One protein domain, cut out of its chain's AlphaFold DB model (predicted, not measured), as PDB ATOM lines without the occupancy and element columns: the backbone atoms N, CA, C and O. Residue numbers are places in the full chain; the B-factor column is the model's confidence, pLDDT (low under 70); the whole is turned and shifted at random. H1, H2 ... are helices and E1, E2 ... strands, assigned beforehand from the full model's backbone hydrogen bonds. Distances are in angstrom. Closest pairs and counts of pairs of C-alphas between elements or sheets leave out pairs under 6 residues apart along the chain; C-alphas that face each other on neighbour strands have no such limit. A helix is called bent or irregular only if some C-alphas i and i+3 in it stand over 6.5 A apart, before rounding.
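AT A GLANCE: This is residues 166 to 309 of the 328 residues of an uncharacterized protein of Necator americanus (UniProt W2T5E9). What does the model look like at first sight? A small sheet of three short parallel strands sits in the middle with helices round it: H1 covers E1 at one end of the whole, H6 packs on E3 on the other side, and H7 packs on H6 to make the far end. The hairpin of H2 and H3 lies on one side of the sheet and H5 on the opposite side. What is the make-up? The printed part has 144 residues with seven named helices and three named strands, in the order E1 H1 H2 H3 E2 H4 E3 H5 H6 H7; the sheet order is E1 E2 E3 and the class is mostly helix. How large is it? It is compact, with a radius of gyration of the C-alphas of 14.6 A and spans of 43 by 33 by 28 A.

HOW THE PARTS SIT: How do the strands pair? E1, residues 170 to 173, is parallel to E2, residues 220 to 223, with N 171 and O 220 2.9 A apart. E2 is parallel to E3, residues 249 to 251, with N 223 and O 250 2.8 A apart. E2, H4 at residues 236 to 243, and E3 form a strand-helix-strand unit, two parallel neighbour strands with a helix between, and its crossover is right-handed; E1, H1 at residues 178 to 193, H2 at 202 to 209, H3 at 211 to 217, and E2 form another. Which helices are on the sheet? H1 is over E1 at a height over the sheet of 9.9 A; the closest C-alphas are those of Ile 172 and Arg 184, 6.8 A apart. H6, residues 267 to 281, only grazes the sheet, with C-alphas 250 and 274 5.7 A apart as its closest to E3. H5, residues 253 to 260, only just on the sheet with 5 pairs of C-alphas within 10 A, only grazes it. Which helices touch? H2 and H3 form a hairpin, closest at C-alphas 207 and 214, 5.4 A; H3 touches H4, closest at C-alphas 211 and 242, 6.7 A. H6 and H7, residues 290 to 308, form a hairpin, closest at C-alphas 268 and 300, 5.2 A. Every O i to N i+4 pair is within hydrogen-bond range in H1, H2, H4, H5, H6 and H7, but 1 of 3 in H3, with 3 of 4 O i to N i+3 pairs.

IN THESE COORDINATES: Where does E1 begin? C-alpha 170 is at (217.810, 166.612, 196.672). How long are the longer helices? H1 is 22.4 A, H6 20.1 A and H7 27.8 A, ending at C-alpha 308, (227.303, 184.613, 206.332). Which helix is irregular? H3 is, with C-alphas 212 and 215 7.7 A apart.

THE WHOLE: Which C-alphas are farthest apart? Those of Ser 178 and Glu 309, 44.0 A. Is there a cut or long link? The printed part has no cut, and the link from E2 to H4 is long, 12 residues. Where is confidence low? Residues 304 to 309, of which 304 to 308 belong to H7, are under 70.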
ATOM      1  N   VAL A 166     222.286 173.365 199.284       95.00
ATOM      2  CA  VAL A 166     221.899 172.947 197.922       95.00
ATOM      3  C   VAL A 166     221.707 171.425 197.826       95.00
ATOM      4  O   VAL A 166     220.936 170.942 196.998       95.00
ATOM      5  N   PHE A 167     222.297 170.677 198.762       96.19
ATOM      6  CA  PHE A 167     222.172 169.233 198.920       96.19
ATOM      7  C   PHE A 167     221.276 168.798 200.097       96.19
ATOM      8  O   PHE A 167     221.224 167.609 200.396       96.19
ATOM      9  N   LYS A 168     220.523 169.696 200.756       93.88
ATOM     10  CA  LYS A 168     219.653 169.325 201.899       93.88
ATOM     11  C   LYS A 168     218.345 168.632 201.503       93.88
ATOM     12  O   LYS A 168     217.766 167.914 202.313       93.88
ATOM     13  N   ARG A 169     217.808 168.878 200.312       95.88
ATOM     14  CA  ARG A 169     216.536 168.288 199.856       95.88
ATOM     15  C   ARG A 169     216.641 167.924 198.382       95.88
ATOM     16  O   ARG A 169     215.945 168.495 197.544       95.88
ATOM     17  N   VAL A 170     217.556 167.014 198.061       97.81
ATOM     18  CA  VAL A 170     217.810 166.612 196.672       97.81
ATOM     19  C   VAL A 170     216.730 165.665 196.180       97.81
ATOM     20  O   VAL A 170     216.516 164.606 196.767       97.81
ATOM     21  N   LEU A 171     216.079 166.013 195.079       96.75
ATOM     22  CA  LEU A 171     215.221 165.083 194.359       96.75
ATOM     23  C   LEU A 171     216.051 164.333 193.318       96.75
ATOM     24  O   LEU A 171     216.769 164.961 192.544       96.75
ATOM     25  N   ILE A 172     215.941 163.007 193.284       95.50
ATOM     26  CA  ILE A 172     216.663 162.177 192.316       95.50
ATOM     27  C   ILE A 172     215.659 161.557 191.350       95.50
ATOM     28  O   ILE A 172     214.763 160.815 191.757       95.50
ATOM     29  N   LEU A 173     215.829 161.850 190.067       93.50
ATOM     30  CA  LEU A 173     215.016 161.312 188.988       93.50
ATOM     31  C   LEU A 173     215.768 160.171 188.316       93.50
ATOM     32  O   LEU A 173     216.856 160.356 187.786       93.50
ATOM     33  N   THR A 174     215.174 158.985 188.380       91.19
ATOM     34  CA  THR A 174     215.720 157.731 187.855       91.19
ATOM     35  C   THR A 174     214.579 156.892 187.298       91.19
ATOM     36  O   THR A 174     213.435 157.021 187.765       91.19
ATOM     37  N   GLY A 175     214.910 155.948 186.420       84.50
ATOM     38  CA  GLY A 175     213.953 154.984 185.899       84.50
ATOM     39  C   GLY A 175     213.289 154.145 186.998       84.50
ATOM     40  O   GLY A 175     213.830 153.931 188.088       84.50
ATOM     41  N   ARG A 176     212.089 153.626 186.705       84.19
ATOM     42  CA  ARG A 176     211.311 152.768 187.629       84.19
ATOM     43  C   ARG A 176     211.753 151.298 187.637       84.19
ATOM     44  O   ARG A 176     211.219 150.502 188.412       84.19
ATOM     45  N   THR A 177     212.694 150.937 186.767       88.50
ATOM     46  CA  THR A 177     213.240 149.580 186.640       88.50
ATOM     47  C   THR A 177     214.011 149.172 187.900       88.50
ATOM     48  O   THR A 177     214.344 150.002 188.746       88.50
ATOM     49  N   SER A 178     214.311 147.878 188.048       85.31
ATOM     50  CA  SER A 178     215.184 147.394 189.127       85.31
ATOM     51  C   SER A 178     216.563 148.064 189.090       85.31
ATOM     52  O   SER A 178     217.072 148.466 190.133       85.31
ATOM     53  N   GLU A 179     217.124 148.255 187.894       85.38
ATOM     54  CA  GLU A 179     218.376 148.986 187.681       85.38
ATOM     55  C   GLU A 179     218.259 150.450 188.127       85.38
ATOM     56  O   GLU A 179     219.096 150.923 188.897       85.38
ATOM     57  N   GLY A 180     217.192 151.152 187.729       88.06
ATOM     58  CA  GLY A 180     216.955 152.538 188.142       88.06
ATOM     59  C   GLY A 180     216.804 152.683 189.660       88.06
ATOM     60  O   GLY A 180     217.367 153.599 190.257       88.06
ATOM     61  N   LYS A 181     216.149 151.720 190.328       89.31
ATOM     62  CA  LYS A 181     216.079 151.661 191.801       89.31
ATOM     63  C   LYS A 181     217.457 151.468 192.443       89.31
ATOM     64  O   LYS A 181     217.747 152.115 193.448       89.31
ATOM     65  N   GLN A 182     218.313 150.617 191.871       88.25
ATOM     66  CA  GLN A 182     219.686 150.428 192.353       88.25
ATOM     67  C   GLN A 182     220.526 151.697 192.196       88.25
ATOM     68  O   GLN A 182     221.215 152.093 193.138       88.25
ATOM     69  N   LYS A 183     220.436 152.364 191.039       89.50
ATOM     70  CA  LYS A 183     221.120 153.641 190.792       89.50
ATOM     71  C   LYS A 183     220.643 154.722 191.754       89.50
ATOM     72  O   LYS A 183     221.471 155.366 192.394       89.50
ATOM     73  N   ARG A 184     219.327 154.844 191.959       92.25
ATOM     74  CA  ARG A 184     218.751 155.759 192.952       92.25
ATOM     75  C   ARG A 184     219.320 155.510 194.344       92.25
ATOM     76  O   ARG A 184     219.799 156.453 194.963       92.25
ATOM     77  N   ALA A 185     219.322 154.263 194.816       91.94
ATOM     78  CA  ALA A 185     219.865 153.919 196.132       91.94
ATOM     79  C   ALA A 185     221.360 154.273 196.259       91.94
ATOM     80  O   ALA A 185     221.793 154.791 197.290       91.94
ATOM     81  N   ALA A 186     222.146 154.061 195.197       93.12
ATOM     82  CA  ALA A 186     223.557 154.440 195.163       93.12
ATOM     83  C   ALA A 186     223.758 155.963 195.231       93.12
ATOM     84  O   ALA A 186     224.568 156.427 196.033       93.12
ATOM     85  N   LEU A 187     222.993 156.742 194.461       95.06
ATOM     86  CA  LEU A 187     223.044 158.209 194.491       95.06
ATOM     87  C   LEU A 187     222.577 158.773 195.841       95.06
ATOM     88  O   LEU A 187     223.233 159.652 196.399       95.06
ATOM     89  N   GLN A 188     221.489 158.236 196.401       95.31
ATOM     90  CA  GLN A 188     220.997 158.594 197.737       95.31
ATOM     91  C   GLN A 188     222.069 158.350 198.799       95.31
ATOM     92  O   GLN A 188     222.326 159.217 199.636       95.31
ATOM     93  N   SER A 189     222.721 157.187 198.744       94.56
ATOM     94  CA  SER A 189     223.781 156.819 199.682       94.56
ATOM     95  C   SER A 189     225.016 157.693 199.522       94.56
ATOM     96  O   SER A 189     225.582 158.108 200.526       94.56
ATOM     97  N   LEU A 190     225.414 158.013 198.287       95.06
ATOM     98  CA  LEU A 190     226.519 158.925 197.990       95.06
ATOM     99  C   LEU A 190     226.268 160.322 198.570       95.06
ATOM    100  O   LEU A 190     227.111 160.847 199.296       95.06
ATOM    101  N   ILE A 191     225.099 160.904 198.283       95.44
ATOM    102  CA  ILE A 191     224.719 162.232 198.782       95.44
ATOM    103  C   ILE A 191     224.689 162.230 200.313       95.44
ATOM    104  O   ILE A 191     225.285 163.103 200.940       95.44
ATOM    105  N   SER A 192     224.063 161.212 200.911       93.62
ATOM    106  CA  SER A 192     223.949 161.090 202.369       93.62
ATOM    107  C   SER A 192     225.304 160.891 203.047       93.62
ATOM    108  O   SER A 192     225.576 161.505 204.075       93.62
ATOM    109  N   ALA A 193     226.184 160.072 202.463       90.94
ATOM    110  CA  ALA A 193     227.537 159.862 202.972       90.94
ATOM    111  C   ALA A 193     228.374 161.146 202.950       90.94
ATOM    112  O   ALA A 193     229.242 161.308 203.801       90.94
ATOM    113  N   GLY A 194     228.107 162.054 202.005       91.12
ATOM    114  CA  GLY A 194     228.772 163.356 201.922       91.12
ATOM    115  C   GLY A 194     228.134 164.445 202.781       91.12
ATOM    116  O   GLY A 194     228.522 165.603 202.646       91.12
ATOM    117  N   GLY A 195     227.148 164.109 203.618       91.06
ATOM    118  CA  GLY A 195     226.467 165.046 204.514       91.06
ATOM    119  C   GLY A 195     225.212 165.710 203.938       91.06
ATOM    120  O   GLY A 195     224.636 166.569 204.601       91.06
ATOM    121  N   GLY A 196     224.782 165.327 202.735       94.38
ATOM    122  CA  GLY A 196     223.535 165.797 202.135       94.38
ATOM    123  C   GLY A 196     222.322 164.960 202.547       94.38
ATOM    124  O   GLY A 196     222.416 164.005 203.318       94.38
ATOM    125  N   SER A 197     221.160 165.289 201.992       95.06
ATOM    126  CA  SER A 197     219.926 164.527 202.182       95.06
ATOM    127  C   SER A 197     218.988 164.633 200.984       95.06
ATOM    128  O   SER A 197     218.963 165.623 200.248       95.06
ATOM    129  N   THR A 198     218.189 163.587 200.780       95.00
ATOM    130  CA  THR A 198     217.247 163.510 199.662       95.00
ATOM    131  C   THR A 198     215.825 163.852 200.081       95.00
ATOM    132  O   THR A 198     215.399 163.549 201.193       95.00
ATOM    133  N   ALA A 199     215.081 164.471 199.172       94.12
ATOM    134  CA  ALA A 199     213.665 164.746 199.343       94.12
ATOM    135  C   ALA A 199     212.822 163.471 199.181       94.12
ATOM    136  O   ALA A 199     213.243 162.501 198.551       94.12
ATOM    137  N   VAL A 200     211.609 163.499 199.736       88.94
ATOM    138  CA  VAL A 200     210.609 162.439 199.552       88.94
ATOM    139  C   VAL A 200     210.029 162.465 198.136       88.94
ATOM    140  O   VAL A 200     209.841 163.535 197.557       88.94
ATOM    141  N   ASP A 201     209.688 161.290 197.604       83.94
ATOM    142  CA  ASP A 201     209.170 161.142 196.235       83.94
ATOM    143  C   ASP A 201     207.867 161.930 195.994       83.94
ATOM    144  O   ASP A 201     207.653 162.446 194.896       83.94
ATOM    145  N   GLU A 202     207.019 162.097 197.018       88.50
ATOM    146  CA  GLU A 202     205.756 162.849 196.916       88.50
ATOM    147  C   GLU A 202     205.975 164.323 196.537       88.50
ATOM    148  O   GLU A 202     205.144 164.928 195.853       88.50
ATOM    149  N   SER A 203     207.136 164.894 196.886       91.00
ATOM    150  CA  SER A 203     207.511 166.251 196.477       91.00
ATOM    151  C   SER A 203     207.459 166.411 194.960       91.00
ATOM    152  O   SER A 203     207.061 167.466 194.471       91.00
ATOM    153  N   TRP A 204     207.798 165.364 194.199       91.88
ATOM    154  CA  TRP A 204     207.792 165.428 192.742       91.88
ATOM    155  C   TRP A 204     206.400 165.689 192.169       91.88
ATOM    156  O   TRP A 204     206.242 166.490 191.246       91.88
ATOM    157  N   ARG A 205     205.370 165.054 192.736       90.81
ATOM    158  CA  ARG A 205     203.986 165.255 192.300       90.81
ATOM    159  C   ARG A 205     203.563 166.709 192.490       90.81
ATOM    160  O   ARG A 205     203.074 167.329 191.547       90.81
ATOM    161  N   VAL A 206     203.828 167.263 193.672       93.00
ATOM    162  CA  VAL A 206     203.483 168.650 194.006       93.00
ATOM    163  C   VAL A 206     204.221 169.640 193.105       93.00
ATOM    164  O   VAL A 206     203.628 170.625 192.671       93.00
ATOM    165  N   ILE A 207     205.493 169.381 192.787       94.06
ATOM    166  CA  ILE A 207     206.296 170.250 191.916       94.06
ATOM    167  C   ILE A 207     205.755 170.250 190.486       94.06
ATOM    168  O   ILE A 207     205.672 171.314 189.879       94.06
ATOM    169  N   LYS A 208     205.341 169.095 189.954       91.75
ATOM    170  CA  LYS A 208     204.733 169.024 188.617       91.75
ATOM    171  C   LYS A 208     203.431 169.814 188.525       91.75
ATOM    172  O   LYS A 208     203.207 170.504 187.538       91.75
ATOM    173  N   GLU A 209     202.587 169.728 189.550       91.38
ATOM    174  CA  GLU A 209     201.313 170.455 189.597       91.38
ATOM    175  C   GLU A 209     201.512 171.953 189.885       91.38
ATOM    176  O   GLU A 209     200.761 172.795 189.394       91.38
ATOM    177  N   ARG A 210     202.511 172.303 190.709       92.50
ATOM    178  CA  ARG A 210     202.782 173.675 191.170       92.50
ATOM    179  C   ARG A 210     204.291 173.963 191.218       92.50
ATOM    180  O   ARG A 210     204.861 174.043 192.312       92.50
ATOM    181  N   PRO A 211     204.934 174.231 190.064       91.75
ATOM    182  CA  PRO A 211     206.379 174.489 189.986       91.75
ATOM    183  C   PRO A 211     206.832 175.683 190.833       91.75
ATOM    184  O   PRO A 211     207.957 175.729 191.325       91.75
ATOM    185  N   SER A 212     205.930 176.639 191.081       90.44
ATOM    186  CA  SER A 212     206.180 177.799 191.941       90.44
ATOM    187  C   SER A 212     206.534 177.446 193.390       90.44
ATOM    188  O   SER A 212     207.140 178.273 194.066       90.44
ATOM    189  N   LYS A 213     206.199 176.235 193.859       92.56
ATOM    190  CA  LYS A 213     206.533 175.733 195.201       92.56
ATOM    191  C   LYS A 213     207.843 174.936 195.252       92.56
ATOM    192  O   LYS A 213     208.198 174.443 196.315       92.56
ATOM    193  N   ALA A 214     208.570 174.786 194.143       94.38
ATOM    194  CA  ALA A 214     209.715 173.877 194.085       94.38
ATOM    195  C   ALA A 214     210.796 174.179 195.134       94.38
ATOM    196  O   ALA A 214     211.187 173.277 195.866       94.38
ATOM    197  N   ALA A 215     211.209 175.441 195.275       93.06
ATOM    198  CA  ALA A 215     212.290 175.836 196.183       93.06
ATOM    199  C   ALA A 215     211.996 175.571 197.675       93.06
ATOM    200  O   ALA A 215     212.911 175.375 198.479       93.06
ATOM    201  N   THR A 216     210.715 175.534 198.068       92.88
ATOM    202  CA  THR A 216     210.340 175.209 199.453       92.88
ATOM    203  C   THR A 216     210.409 173.707 199.718       92.88
ATOM    204  O   THR A 216     210.698 173.294 200.840       92.88
ATOM    205  N   LEU A 217     210.202 172.887 198.686       95.31
ATOM    206  CA  LEU A 217     210.163 171.428 198.783       95.31
ATOM    207  C   LEU A 217     211.532 170.790 198.555       95.31
ATOM    208  O   LEU A 217     211.891 169.840 199.245       95.31
ATOM    209  N   ILE A 218     212.306 171.312 197.607       96.88
ATOM    210  CA  ILE A 218     213.572 170.727 197.159       96.88
ATOM    211  C   ILE A 218     214.646 171.799 196.998       96.88
ATOM    212  O   ILE A 218     214.345 172.974 196.806       96.88
ATOM    213  N   SER A 219     215.905 171.385 197.101       96.50
ATOM    214  CA  SER A 219     217.068 172.263 196.943       96.50
ATOM    215  C   SER A 219     217.786 172.075 195.608       96.50
ATOM    216  O   SER A 219     218.503 172.966 195.178       96.50
ATOM    217  N   CYS A 220     217.618 170.915 194.970       97.44
ATOM    218  CA  CYS A 220     218.245 170.547 193.702       97.44
ATOM    219  C   CYS A 220     217.512 169.332 193.107       97.44
ATOM    220  O   CYS A 220     216.952 168.523 193.856       97.44
ATOM    221  N   ILE A 221     217.542 169.194 191.781       97.44
ATOM    222  CA  ILE A 221     217.158 167.974 191.068       97.44
ATOM    223  C   ILE A 221     218.403 167.362 190.425       97.44
ATOM    224  O   ILE A 221     219.088 168.030 189.651       97.44
ATOM    225  N   ILE A 222     218.645 166.082 190.705       97.19
ATOM    226  CA  ILE A 222     219.654 165.258 190.035       97.19
ATOM    227  C   ILE A 222     218.951 164.241 189.132       97.19
ATOM    228  O   ILE A 222     218.078 163.504 189.589       97.19
ATOM    229  N   ILE A 223     219.334 164.203 187.862       95.19
ATOM    230  CA  ILE A 223     218.783 163.326 186.828       95.19
ATOM    231  C   ILE A 223     219.802 162.229 186.520       95.19
ATOM    232  O   ILE A 223     220.974 162.512 186.286       95.19
ATOM    233  N   GLU A 224     219.363 160.974 186.519       92.38
ATOM    234  CA  GLU A 224     220.188 159.852 186.076       92.38
ATOM    235  C   GLU A 224     220.543 159.966 184.586       92.38
ATOM    236  O   GLU A 224     219.744 160.396 183.752       92.38
ATOM    237  N   ASN A 225     221.748 159.537 184.228       87.62
ATOM    238  CA  ASN A 225     222.204 159.580 182.847       87.62
ATOM    239  C   ASN A 225     221.437 158.626 181.950       87.62
ATOM    240  O   ASN A 225     221.321 157.436 182.235       87.62
ATOM    241  N   GLY A 226     220.983 159.152 180.814       84.94
ATOM    242  CA  GLY A 226     220.149 158.407 179.876       84.94
ATOM    243  C   GLY A 226     218.679 158.318 180.288       84.94
ATOM    244  O   GLY A 226     217.916 157.655 179.589       84.94
ATOM    245  N   GLU A 227     218.269 158.986 181.371       88.25
ATOM    246  CA  GLU A 227     216.863 159.046 181.762       88.25
ATOM    247  C   GLU A 227     216.029 159.809 180.724       88.25
ATOM    248  O   GLU A 227     216.407 160.886 180.251       88.25
ATOM    249  N   ASP A 228     214.854 159.266 180.402       86.06
ATOM    250  CA  ASP A 228     213.891 159.935 179.535       86.06
ATOM    251  C   ASP A 228     213.134 161.024 180.308       86.06
ATOM    252  O   ASP A 228     212.226 160.758 181.099       86.06
ATOM    253  N   LEU A 229     213.484 162.282 180.041       88.69
ATOM    254  CA  LEU A 229     212.820 163.450 180.623       88.69
ATOM    255  C   LEU A 229     211.321 163.504 180.289       88.69
ATOM    256  O   LEU A 229     210.525 163.978 181.108       88.69
ATOM    257  N   GLY A 230     210.925 162.986 179.121       85.81
ATOM    258  CA  GLY A 230     209.535 162.915 178.683       85.81
ATOM    259  C   GLY A 230     208.686 162.044 179.605       85.81
ATOM    260  O   GLY A 230     207.586 162.450 179.986       85.81
ATOM    261  N   ALA A 231     209.228 160.916 180.074       85.50
ATOM    262  CA  ALA A 231     208.571 160.040 181.047       85.50
ATOM    263  C   ALA A 231     208.288 160.731 182.395       85.50
ATOM    264  O   ALA A 231     207.367 160.348 183.124       85.50
ATOM    265  N   HIS A 232     209.045 161.783 182.718       84.12
ATOM    266  CA  HIS A 232     208.840 162.609 183.910       84.12
ATOM    267  C   HIS A 232     207.979 163.851 183.651       84.12
ATOM    268  O   HIS A 232     207.613 164.538 184.603       84.12
ATOM    269  N   GLY A 233     207.609 164.131 182.398       85.12
ATOM    270  CA  GLY A 233     206.923 165.365 182.012       85.12
ATOM    271  C   GLY A 233     207.824 166.600 182.093       85.12
ATOM    272  O   GLY A 233     207.328 167.715 182.249       85.12
ATOM    273  N   ILE A 234     209.144 166.412 182.020       89.06
ATOM    274  CA  ILE A 234     210.124 167.495 182.061       89.06
ATOM    275  C   ILE A 234     210.376 167.975 180.640       89.06
ATOM    276  O   ILE A 234     210.900 167.252 179.799       89.06
ATOM    277  N   ASN A 235     210.026 169.231 180.388       92.44
ATOM    278  CA  ASN A 235     210.373 169.941 179.166       92.44
ATOM    279  C   ASN A 235     211.216 171.183 179.490       92.44
ATOM    280  O   ASN A 235     211.372 171.567 180.651       92.44
ATOM    281  N   ILE A 236     211.743 171.837 178.454       94.00
ATOM    282  CA  ILE A 236     212.643 172.986 178.622       94.00
ATOM    283  C   ILE A 236     211.981 174.161 179.363       94.00
ATOM    284  O   ILE A 236     212.633 174.839 180.153       94.00
ATOM    285  N   ASN A 237     210.670 174.365 179.184       93.75
ATOM    286  CA  ASN A 237     209.916 175.408 179.884       93.75
ATOM    287  C   ASN A 237     209.784 175.099 181.378       93.75
ATOM    288  O   ASN A 237     209.876 175.998 182.210       93.75
ATOM    289  N   PHE A 238     209.604 173.830 181.730       94.94
ATOM    290  CA  PHE A 238     209.578 173.390 183.117       94.94
ATOM    291  C   PHE A 238     210.948 173.571 183.783       94.94
ATOM    292  O   PHE A 238     211.029 174.137 184.873       94.94
ATOM    293  N   VAL A 239     212.037 173.194 183.102       95.88
ATOM    294  CA  VAL A 239     213.409 173.457 183.575       95.88
ATOM    295  C   VAL A 239     213.628 174.953 183.797       95.88
ATOM    296  O   VAL A 239     214.103 175.355 184.858       95.88
ATOM    297  N   LYS A 240     213.214 175.792 182.839       95.88
ATOM    298  CA  LYS A 240     213.269 177.252 182.967       95.88
ATOM    299  C   LYS A 240     212.579 177.736 184.240       95.88
ATOM    300  O   LYS A 240     213.163 178.506 184.995       95.88
ATOM    301  N   GLN A 241     211.358 177.267 184.504       95.25
ATOM    302  CA  GLN A 241     210.609 177.641 185.704       95.25
ATOM    303  C   GLN A 241     211.345 177.256 186.991       95.25
ATOM    304  O   GLN A 241     211.371 178.058 187.921       95.25
ATOM    305  N   LEU A 242     211.967 176.076 187.046       96.62
ATOM    306  CA  LEU A 242     212.738 175.634 188.211       96.62
ATOM    307  C   LEU A 242     213.989 176.487 188.439       96.62
ATOM    308  O   LEU A 242     214.228 176.936 189.561       96.62
ATOM    309  N   LEU A 243     214.737 176.792 187.374       96.50
ATOM    310  CA  LEU A 243     215.917 177.655 187.461       96.50
ATOM    311  C   LEU A 243     215.544 179.069 187.922       96.50
ATOM    312  O   LEU A 243     216.200 179.630 188.797       96.50
ATOM    313  N   MET A 244     214.426 179.608 187.430       95.12
ATOM    314  CA  MET A 244     213.865 180.893 187.870       95.12
ATOM    315  C   MET A 244     213.372 180.890 189.327       95.12
ATOM    316  O   MET A 244     213.029 181.942 189.867       95.12
ATOM    317  N   LYS A 245     213.313 179.722 189.972       94.50
ATOM    318  CA  LYS A 245     213.042 179.560 191.407       94.50
ATOM    319  C   LYS A 245     214.290 179.201 192.213       94.50
ATOM    320  O   LYS A 245     214.161 178.915 193.397       94.50
ATOM    321  N   GLY A 246     215.476 179.225 191.604       94.94
ATOM    322  CA  GLY A 246     216.727 178.879 192.281       94.94
ATOM    323  C   GLY A 246     216.882 177.386 192.553       94.94
ATOM    324  O   GLY A 246     217.590 177.016 193.483       94.94
ATOM    325  N   VAL A 247     216.202 176.526 191.789       97.12
ATOM    326  CA  VAL A 247     216.361 175.073 191.892       97.12
ATOM    327  C   VAL A 247     217.213 174.594 190.716       97.12
ATOM    328  O   VAL A 247     216.701 174.528 189.592       97.12
ATOM    329  N   PRO A 248     218.495 174.253 190.934       97.44
ATOM    330  CA  PRO A 248     219.333 173.699 189.885       97.44
ATOM    331  C   PRO A 248     218.804 172.329 189.453       97.44
ATOM    332  O   PRO A 248     218.414 171.502 190.282       97.44
ATOM    333  N   VAL A 249     218.801 172.102 188.141       97.25
ATOM    334  CA  VAL A 249     218.427 170.832 187.506       97.25
ATOM    335  C   VAL A 249     219.654 170.320 186.770       97.25
ATOM    336  O   VAL A 249     220.122 170.975 185.839       97.25
ATOM    337  N   LEU A 250     220.211 169.199 187.213       96.88
ATOM    338  CA  LEU A 250     221.532 168.723 186.802       96.88
ATOM    339  C   LEU A 250     221.502 167.221 186.534       96.88
ATOM    340  O   LEU A 250     220.712 166.503 187.139       96.88
ATOM    341  N   TYR A 251     222.395 166.742 185.673       95.56
ATOM    342  CA  TYR A 251     222.646 165.310 185.529       95.56
ATOM    343  C   TYR A 251     223.622 164.805 186.600       95.56
ATOM    344  O   TYR A 251     224.397 165.576 187.175       95.56
ATOM    345  N   GLU A 252     223.564 163.510 186.910       94.38
ATOM    346  CA  GLU A 252     224.327 162.890 187.998       94.38
ATOM    347  C   GLU A 252     225.854 163.012 187.849       94.38
ATOM    348  O   GLU A 252     226.559 162.931 188.859       94.38
ATOM    349  N   GLU A 253     226.402 163.255 186.645       93.44
ATOM    350  CA  GLU A 253     227.853 163.418 186.474       93.44
ATOM    351  C   GLU A 253     228.396 164.595 187.272       93.44
ATOM    352  O   GLU A 253     229.561 164.542 187.681       93.44
ATOM    353  N   VAL A 254     227.568 165.607 187.565       95.38
ATOM    354  CA  VAL A 254     227.972 166.749 188.393       95.38
ATOM    355  C   VAL A 254     228.524 166.283 189.742       95.38
ATOM    356  O   VAL A 254     229.509 166.833 190.223       95.38
ATOM    357  N   LEU A 255     227.977 165.206 190.323       95.62
ATOM    358  CA  LEU A 255     228.451 164.663 191.600       95.62
ATOM    359  C   LEU A 255     229.889 164.157 191.484       95.62
ATOM    360  O   LEU A 255     230.723 164.429 192.344       95.62
ATOM    361  N   SER A 256     230.197 163.452 190.394       94.06
ATOM    362  CA  SER A 256     231.552 162.968 190.137       94.06
ATOM    363  C   SER A 256     232.529 164.096 189.802       94.06
ATOM    364  O   SER A 256     233.688 164.030 190.204       94.06
ATOM    365  N   GLN A 257     232.067 165.143 189.111       94.12
ATOM    366  CA  GLN A 257     232.878 166.319 188.790       94.12
ATOM    367  C   GLN A 257     233.232 167.118 190.046       94.12
ATOM    368  O   GLN A 257     234.385 167.507 190.205       94.12
ATOM    369  N   LEU A 258     232.274 167.320 190.958       94.31
ATOM    370  CA  LEU A 258     232.516 167.980 192.245       94.31
ATOM    371  C   LEU A 258     233.592 167.251 193.056       94.31
ATOM    372  O   LEU A 258     234.493 167.891 193.589       94.31
ATOM    373  N   LEU A 259     233.536 165.915 193.095       93.62
ATOM    374  CA  LEU A 259     234.534 165.103 193.794       93.62
ATOM    375  C   LEU A 259     235.911 165.182 193.128       93.62
ATOM    376  O   LEU A 259     236.907 165.428 193.797       93.62
ATOM    377  N   HIS A 260     235.984 164.991 191.809       92.75
ATOM    378  CA  HIS A 260     237.263 164.996 191.088       92.75
ATOM    379  C   HIS A 260     237.978 166.343 191.132       92.75
ATOM    380  O   HIS A 260     239.209 166.367 191.218       92.75
ATOM    381  N   ASN A 261     237.209 167.433 191.099       90.69
ATOM    382  CA  ASN A 261     237.715 168.802 191.159       90.69
ATOM    383  C   ASN A 261     237.852 169.333 192.595       90.69
ATOM    384  O   ASN A 261     238.272 170.473 192.766       90.69
ATOM    385  N   GLU A 262     237.484 168.539 193.608       87.81
ATOM    386  CA  GLU A 262     237.519 168.918 195.028       87.81
ATOM    387  C   GLU A 262     236.769 170.238 195.313       87.81
ATOM    388  O   GLU A 262     237.183 171.057 196.135       87.81
ATOM    389  N   VAL A 263     235.641 170.457 194.624       89.19
ATOM    390  CA  VAL A 263     234.839 171.681 194.755       89.19
ATOM    391  C   VAL A 263     233.716 171.478 195.763       89.19
ATOM    392  O   VAL A 263     232.870 170.597 195.600       89.19
ATOM    393  N   PHE A 264     233.667 172.347 196.774       89.19
ATOM    394  CA  PHE A 264     232.527 172.437 197.680       89.19
ATOM    395  C   PHE A 264     231.349 173.106 196.955       89.19
ATOM    396  O   PHE A 264     231.464 174.257 196.532       89.19
ATOM    397  N   PRO A 265     230.223 172.401 196.770       91.81
ATOM    398  CA  PRO A 265     229.086 172.923 196.042       91.81
ATOM    399  C   PRO A 265     228.344 173.960 196.880       91.81
ATOM    400  O   PRO A 265     227.858 173.645 197.963       91.81
ATOM    401  N   ASN A 266     228.169 175.160 196.334       92.50
ATOM    402  CA  ASN A 266     227.206 176.139 196.829       92.50
ATOM    403  C   ASN A 266     226.072 176.349 195.808       92.50
ATOM    404  O   ASN A 266     226.066 175.735 194.736       92.50
ATOM    405  N   LEU A 267     225.073 177.176 196.135       93.25
ATOM    406  CA  LEU A 267     223.964 177.407 195.202       93.25
ATOM    407  C   LEU A 267     224.449 178.068 193.903       93.25
ATOM    408  O   LEU A 267     224.024 177.653 192.828       93.25
ATOM    409  N   GLU A 268     225.349 179.047 193.996       93.25
ATOM    410  CA  GLU A 268     225.877 179.779 192.842       93.25
ATOM    411  C   GLU A 268     226.555 178.841 191.830       93.25
ATOM    412  O   GLU A 268     226.220 178.862 190.643       93.25
ATOM    413  N   ILE A 269     227.455 177.970 192.295       93.12
ATOM    414  CA  ILE A 269     228.180 176.989 191.480       93.12
ATOM    415  C   ILE A 269     227.193 176.054 190.778       93.12
ATOM    416  O   ILE A 269     227.273 175.853 189.563       93.12
ATOM    417  N   MET A 270     226.232 175.509 191.525       96.19
ATOM    418  CA  MET A 270     225.270 174.540 190.995       96.19
ATOM    419  C   MET A 270     224.307 175.185 189.991       96.19
ATOM    420  O   MET A 270     224.025 174.601 188.944       96.19
ATOM    421  N   MET A 271     223.843 176.408 190.265       96.56
ATOM    422  CA  MET A 271     223.007 177.184 189.346       96.56
ATOM    423  C   MET A 271     223.765 177.576 188.080       96.56
ATOM    424  O   MET A 271     223.224 177.447 186.985       96.56
ATOM    425  N   THR A 272     225.022 177.999 188.211       94.31
ATOM    426  CA  THR A 272     225.882 178.354 187.073       94.31
ATOM    427  C   THR A 272     226.081 177.153 186.160       94.31
ATOM    428  O   THR A 272     225.898 177.266 184.948       94.31
ATOM    429  N   HIS A 273     226.380 175.986 186.734       94.94
ATOM    430  CA  HIS A 273     226.537 174.759 185.968       94.94
ATOM    431  C   HIS A 273     225.230 174.350 185.277       94.94
ATOM    432  O   HIS A 273     225.240 174.017 184.092       94.94
ATOM    433  N   ALA A 274     224.096 174.437 185.980       97.12
ATOM    434  CA  ALA A 274     222.794 174.108 185.410       97.12
ATOM    435  C   ALA A 274     222.447 175.037 184.239       97.12
ATOM    436  O   ALA A 274     222.153 174.566 183.142       97.12
ATOM    437  N   VAL A 275     222.532 176.356 184.434       96.62
ATOM    438  CA  VAL A 275     222.254 177.340 183.377       96.62
ATOM    439  C   VAL A 275     223.179 177.114 182.185       96.62
ATOM    440  O   VAL A 275     222.696 177.065 181.052       96.62
ATOM    441  N   TYR A 276     224.480 176.922 182.421       95.12
ATOM    442  CA  TYR A 276     225.443 176.660 181.355       95.12
ATOM    443  C   TYR A 276     225.067 175.416 180.548       95.12
ATOM    444  O   TYR A 276     224.931 175.510 179.327       95.12
ATOM    445  N   TYR A 277     224.833 174.286 181.217       95.31
ATOM    446  CA  TYR A 277     224.479 173.030 180.566       95.31
ATOM    447  C   TYR A 277     223.201 173.161 179.729       95.31
ATOM    448  O   TYR A 277     223.203 172.857 178.536       95.31
ATOM    449  N   TRP A 278     222.113 173.667 180.319       96.00
ATOM    450  CA  TRP A 278     220.825 173.760 179.626       96.00
ATOM    451  C   TRP A 278     220.844 174.747 178.461       96.00
ATOM    452  O   TRP A 278     220.121 174.554 177.486       96.00
ATOM    453  N   SER A 279     221.678 175.784 178.533       95.75
ATOM    454  CA  SER A 279     221.757 176.808 177.486       95.75
ATOM    455  C   SER A 279     222.730 176.436 176.367       95.75
ATOM    456  O   SER A 279     222.511 176.839 175.230       95.75
ATOM    457  N   ASN A 280     223.787 175.665 176.662       94.31
ATOM    458  CA  ASN A 280     224.905 175.451 175.733       94.31
ATOM    459  C   ASN A 280     225.130 173.991 175.344       94.31
ATOM    460  O   ASN A 280     225.485 173.733 174.199       94.31
ATOM    461  N   GLU A 281     224.864 173.031 176.226       92.56
ATOM    462  CA  GLU A 281     225.214 171.617 176.016       92.56
ATOM    463  C   GLU A 281     223.991 170.779 175.629       92.56
ATOM    464  O   GLU A 281     224.027 170.042 174.646       92.56
ATOM    465  N   HIS A 282     222.856 170.970 176.307       91.75
ATOM    466  CA  HIS A 282     221.646 170.177 176.070       91.75
ATOM    467  C   HIS A 282     221.140 170.295 174.612       91.75
ATOM    468  O   HIS A 282     221.160 171.402 174.070       91.75
ATOM    469  N   PRO A 283     220.661 169.219 173.948       90.50
ATOM    470  CA  PRO A 283     220.217 169.282 172.548       90.50
ATOM    471  C   PRO A 283     219.110 170.314 172.294       90.50
ATOM    472  O   PRO A 283     219.122 171.014 171.285       90.50
ATOM    473  N   VAL A 284     218.182 170.446 173.244       91.31
ATOM    474  CA  VAL A 284     217.156 171.497 173.250       91.31
ATOM    475  C   VAL A 284     217.650 172.646 174.122       91.31
ATOM    476  O   VAL A 284     217.673 172.514 175.346       91.31
ATOM    477  N   LYS A 285     218.069 173.749 173.495       93.62
ATOM    478  CA  LYS A 285     218.706 174.877 174.186       93.62
ATOM    479  C   LYS A 285     217.682 175.703 174.961       93.62
ATOM    480  O   LYS A 285     216.683 176.162 174.409       93.62
ATOM    481  N   LEU A 286     217.959 175.925 176.241       95.75
ATOM    482  CA  LEU A 286     217.236 176.878 177.068       95.75
ATOM    483  C   LEU A 286     217.595 178.306 176.649       95.75
ATOM    484  O   LEU A 286     218.767 178.656 176.561       95.75
ATOM    485  N   THR A 287     216.582 179.150 176.465       94.25
ATOM    486  CA  THR A 287     216.765 180.589 176.243       94.25
ATOM    487  C   THR A 287     216.254 181.376 177.446       94.25
ATOM    488  O   THR A 287     215.079 181.292 177.829       94.25
ATOM    489  N   LEU A 288     217.150 182.159 178.041       92.06
ATOM    490  CA  LEU A 288     216.847 183.093 179.120       92.06
ATOM    491  C   LEU A 288     217.062 184.517 178.612       92.06
ATOM    492  O   LEU A 288     218.098 184.832 178.032       92.06
ATOM    493  N   SER A 289     216.080 185.383 178.835       93.88
ATOM    494  CA  SER A 289     216.245 186.820 178.637       93.88
ATOM    495  C   SER A 289     217.213 187.399 179.674       93.88
ATOM    496  O   SER A 289     217.463 186.806 180.727       93.88
ATOM    497  N   LYS A 290     217.726 188.605 179.415       92.69
ATOM    498  CA  LYS A 290     218.606 189.309 180.356       92.69
ATOM    499  C   LYS A 290     217.957 189.495 181.735       92.69
ATOM    500  O   LYS A 290     218.589 189.223 182.746       92.69
ATOM    501  N   GLN A 291     216.677 189.868 181.767       93.44
ATOM    502  CA  GLN A 291     215.917 190.030 183.010       93.44
ATOM    503  C   GLN A 291     215.787 188.713 183.789       93.44
ATOM    504  O   GLN A 291     215.858 188.698 185.019       93.44
ATOM    505  N   GLU A 292     215.615 187.597 183.082       93.12
ATOM    506  CA  GLU A 292     215.540 186.270 183.695       93.12
ATOM    507  C   GLU A 292     216.893 185.839 184.271       93.12
ATOM    508  O   GLU A 292     216.956 185.377 185.408       93.12
ATOM    509  N   LEU A 293     217.985 186.073 183.541       91.25
ATOM    510  CA  LEU A 293     219.343 185.827 184.032       91.25
ATOM    511  C   LEU A 293     219.676 186.673 185.264       91.25
ATOM    512  O   LEU A 293     220.235 186.155 186.230       91.25
ATOM    513  N   ASP A 294     219.309 187.952 185.259       90.56
ATOM    514  CA  ASP A 294     219.525 188.840 186.402       90.56
ATOM    515  C   ASP A 294     218.692 188.401 187.617       90.56
ATOM    516  O   ASP A 294     219.170 188.462 188.750       90.56
ATOM    517  N   SER A 295     217.491 187.858 187.392       91.44
ATOM    518  CA  SER A 295     216.675 187.259 188.455       91.44
ATOM    519  C   SER A 295     217.348 186.024 189.061       91.44
ATOM    520  O   SER A 295     217.406 185.899 190.281       91.44
ATOM    521  N   VAL A 296     217.905 185.133 188.232       91.81
ATOM    522  CA  VAL A 296     218.660 183.957 188.704       91.81
ATOM    523  C   VAL A 296     219.883 184.381 189.519       91.81
ATOM    524  O   VAL A 296     220.103 183.859 190.610       91.81
ATOM    525  N   ARG A 297     220.651 185.365 189.036       90.00
ATOM    526  CA  ARG A 297     221.819 185.901 189.755       90.00
ATOM    527  C   ARG A 297     221.437 186.494 191.106       90.00
ATOM    528  O   ARG A 297     222.119 186.238 192.093       90.00
ATOM    529  N   LYS A 298     220.340 187.253 191.160       91.19
ATOM    530  CA  LYS A 298     219.836 187.843 192.404       91.19
ATOM    531  C   LYS A 298     219.500 186.770 193.443       91.19
ATOM    532  O   LYS A 298     219.893 186.921 194.594       91.19
ATOM    533  N   ILE A 299     218.871 185.666 193.030       90.44
ATOM    534  CA  ILE A 299     218.577 184.533 193.922       90.44
ATOM    535  C   ILE A 299     219.866 183.938 194.506       90.44
ATOM    536  O   ILE A 299     219.913 183.660 195.704       90.44
ATOM    537  N   CYS A 300     220.913 183.759 193.692       85.88
ATOM    538  CA  CYS A 300     222.202 183.246 194.171       85.88
ATOM    539  C   CYS A 300     222.844 184.179 195.212       85.88
ATOM    540  O   CYS A 300     223.289 183.703 196.252       85.88
ATOM    541  N   LEU A 301     222.824 185.496 194.973       84.50
ATOM    542  CA  LEU A 301     223.401 186.498 195.883       84.50
ATOM    543  C   LEU A 301     222.629 186.619 197.206       84.50
ATOM    544  O   LEU A 301     223.228 186.690 198.276       84.50
ATOM    545  N   GLU A 302     221.294 186.630 197.155       83.31
ATOM    546  CA  GLU A 302     220.444 186.641 198.358       83.31
ATOM    547  C   GLU A 302     220.661 185.385 199.205       83.31
ATOM    548  O   GLU A 302     220.647 185.433 200.436       83.31
ATOM    549  N   SER A 303     220.917 184.265 198.532       75.25
ATOM    550  CA  SER A 303     221.338 183.037 199.173       75.25
ATOM    551  C   SER A 303     222.618 183.246 199.986       75.25
ATOM    552  O   SER A 303     222.609 182.941 201.178       75.25
ATOM    553  N   GLU A 304     223.709 183.728 199.399       69.00
ATOM    554  CA  GLU A 304     225.005 183.830 200.097       69.00
ATOM    555  C   GLU A 304     224.955 184.763 201.315       69.00
ATOM    556  O   GLU A 304     225.518 184.454 202.364       69.00
ATOM    557  N   ASN A 305     224.193 185.856 201.231       62.31
ATOM    558  CA  ASN A 305     224.026 186.783 202.356       62.31
ATOM    559  C   ASN A 305     223.301 186.152 203.557       62.31
ATOM    560  O   ASN A 305     223.544 186.537 204.694       62.31
ATOM    561  N   SER A 306     222.433 185.163 203.322       61.38
ATOM    562  CA  SER A 306     221.795 184.398 204.406       61.38
ATOM    563  C   SER A 306     222.704 183.321 205.025       61.38
ATOM    564  O   SER A 306     222.361 182.754 206.060       61.38
ATOM    565  N   GLU A 307     223.848 183.010 204.401       58.88
ATOM    566  CA  GLU A 307     224.825 182.024 204.899       58.88
ATOM    567  C   GLU A 307     225.876 182.660 205.813       58.88
ATOM    568  O   GLU A 307     226.236 182.073 206.836       58.88
ATOM    569  N   THR A 308     226.314 183.887 205.516       52.88
ATOM    570  CA  THR A 308     227.303 184.613 206.332       52.88
ATOM    571  C   THR A 308     226.803 184.969 207.733       52.88
ATOM    572  O   THR A 308     227.617 185.145 208.637       52.88
ATOM    573  N   GLU A 309     225.488 185.007 207.958       44.84
ATOM    574  CA  GLU A 309     224.898 185.225 209.288       44.84
ATOM    575  C   GLU A 309     224.877 183.955 210.167       44.84
ATOM    576  O   GLU A 309     224.696 184.054 211.381       44.84
TER     577      GLU A 309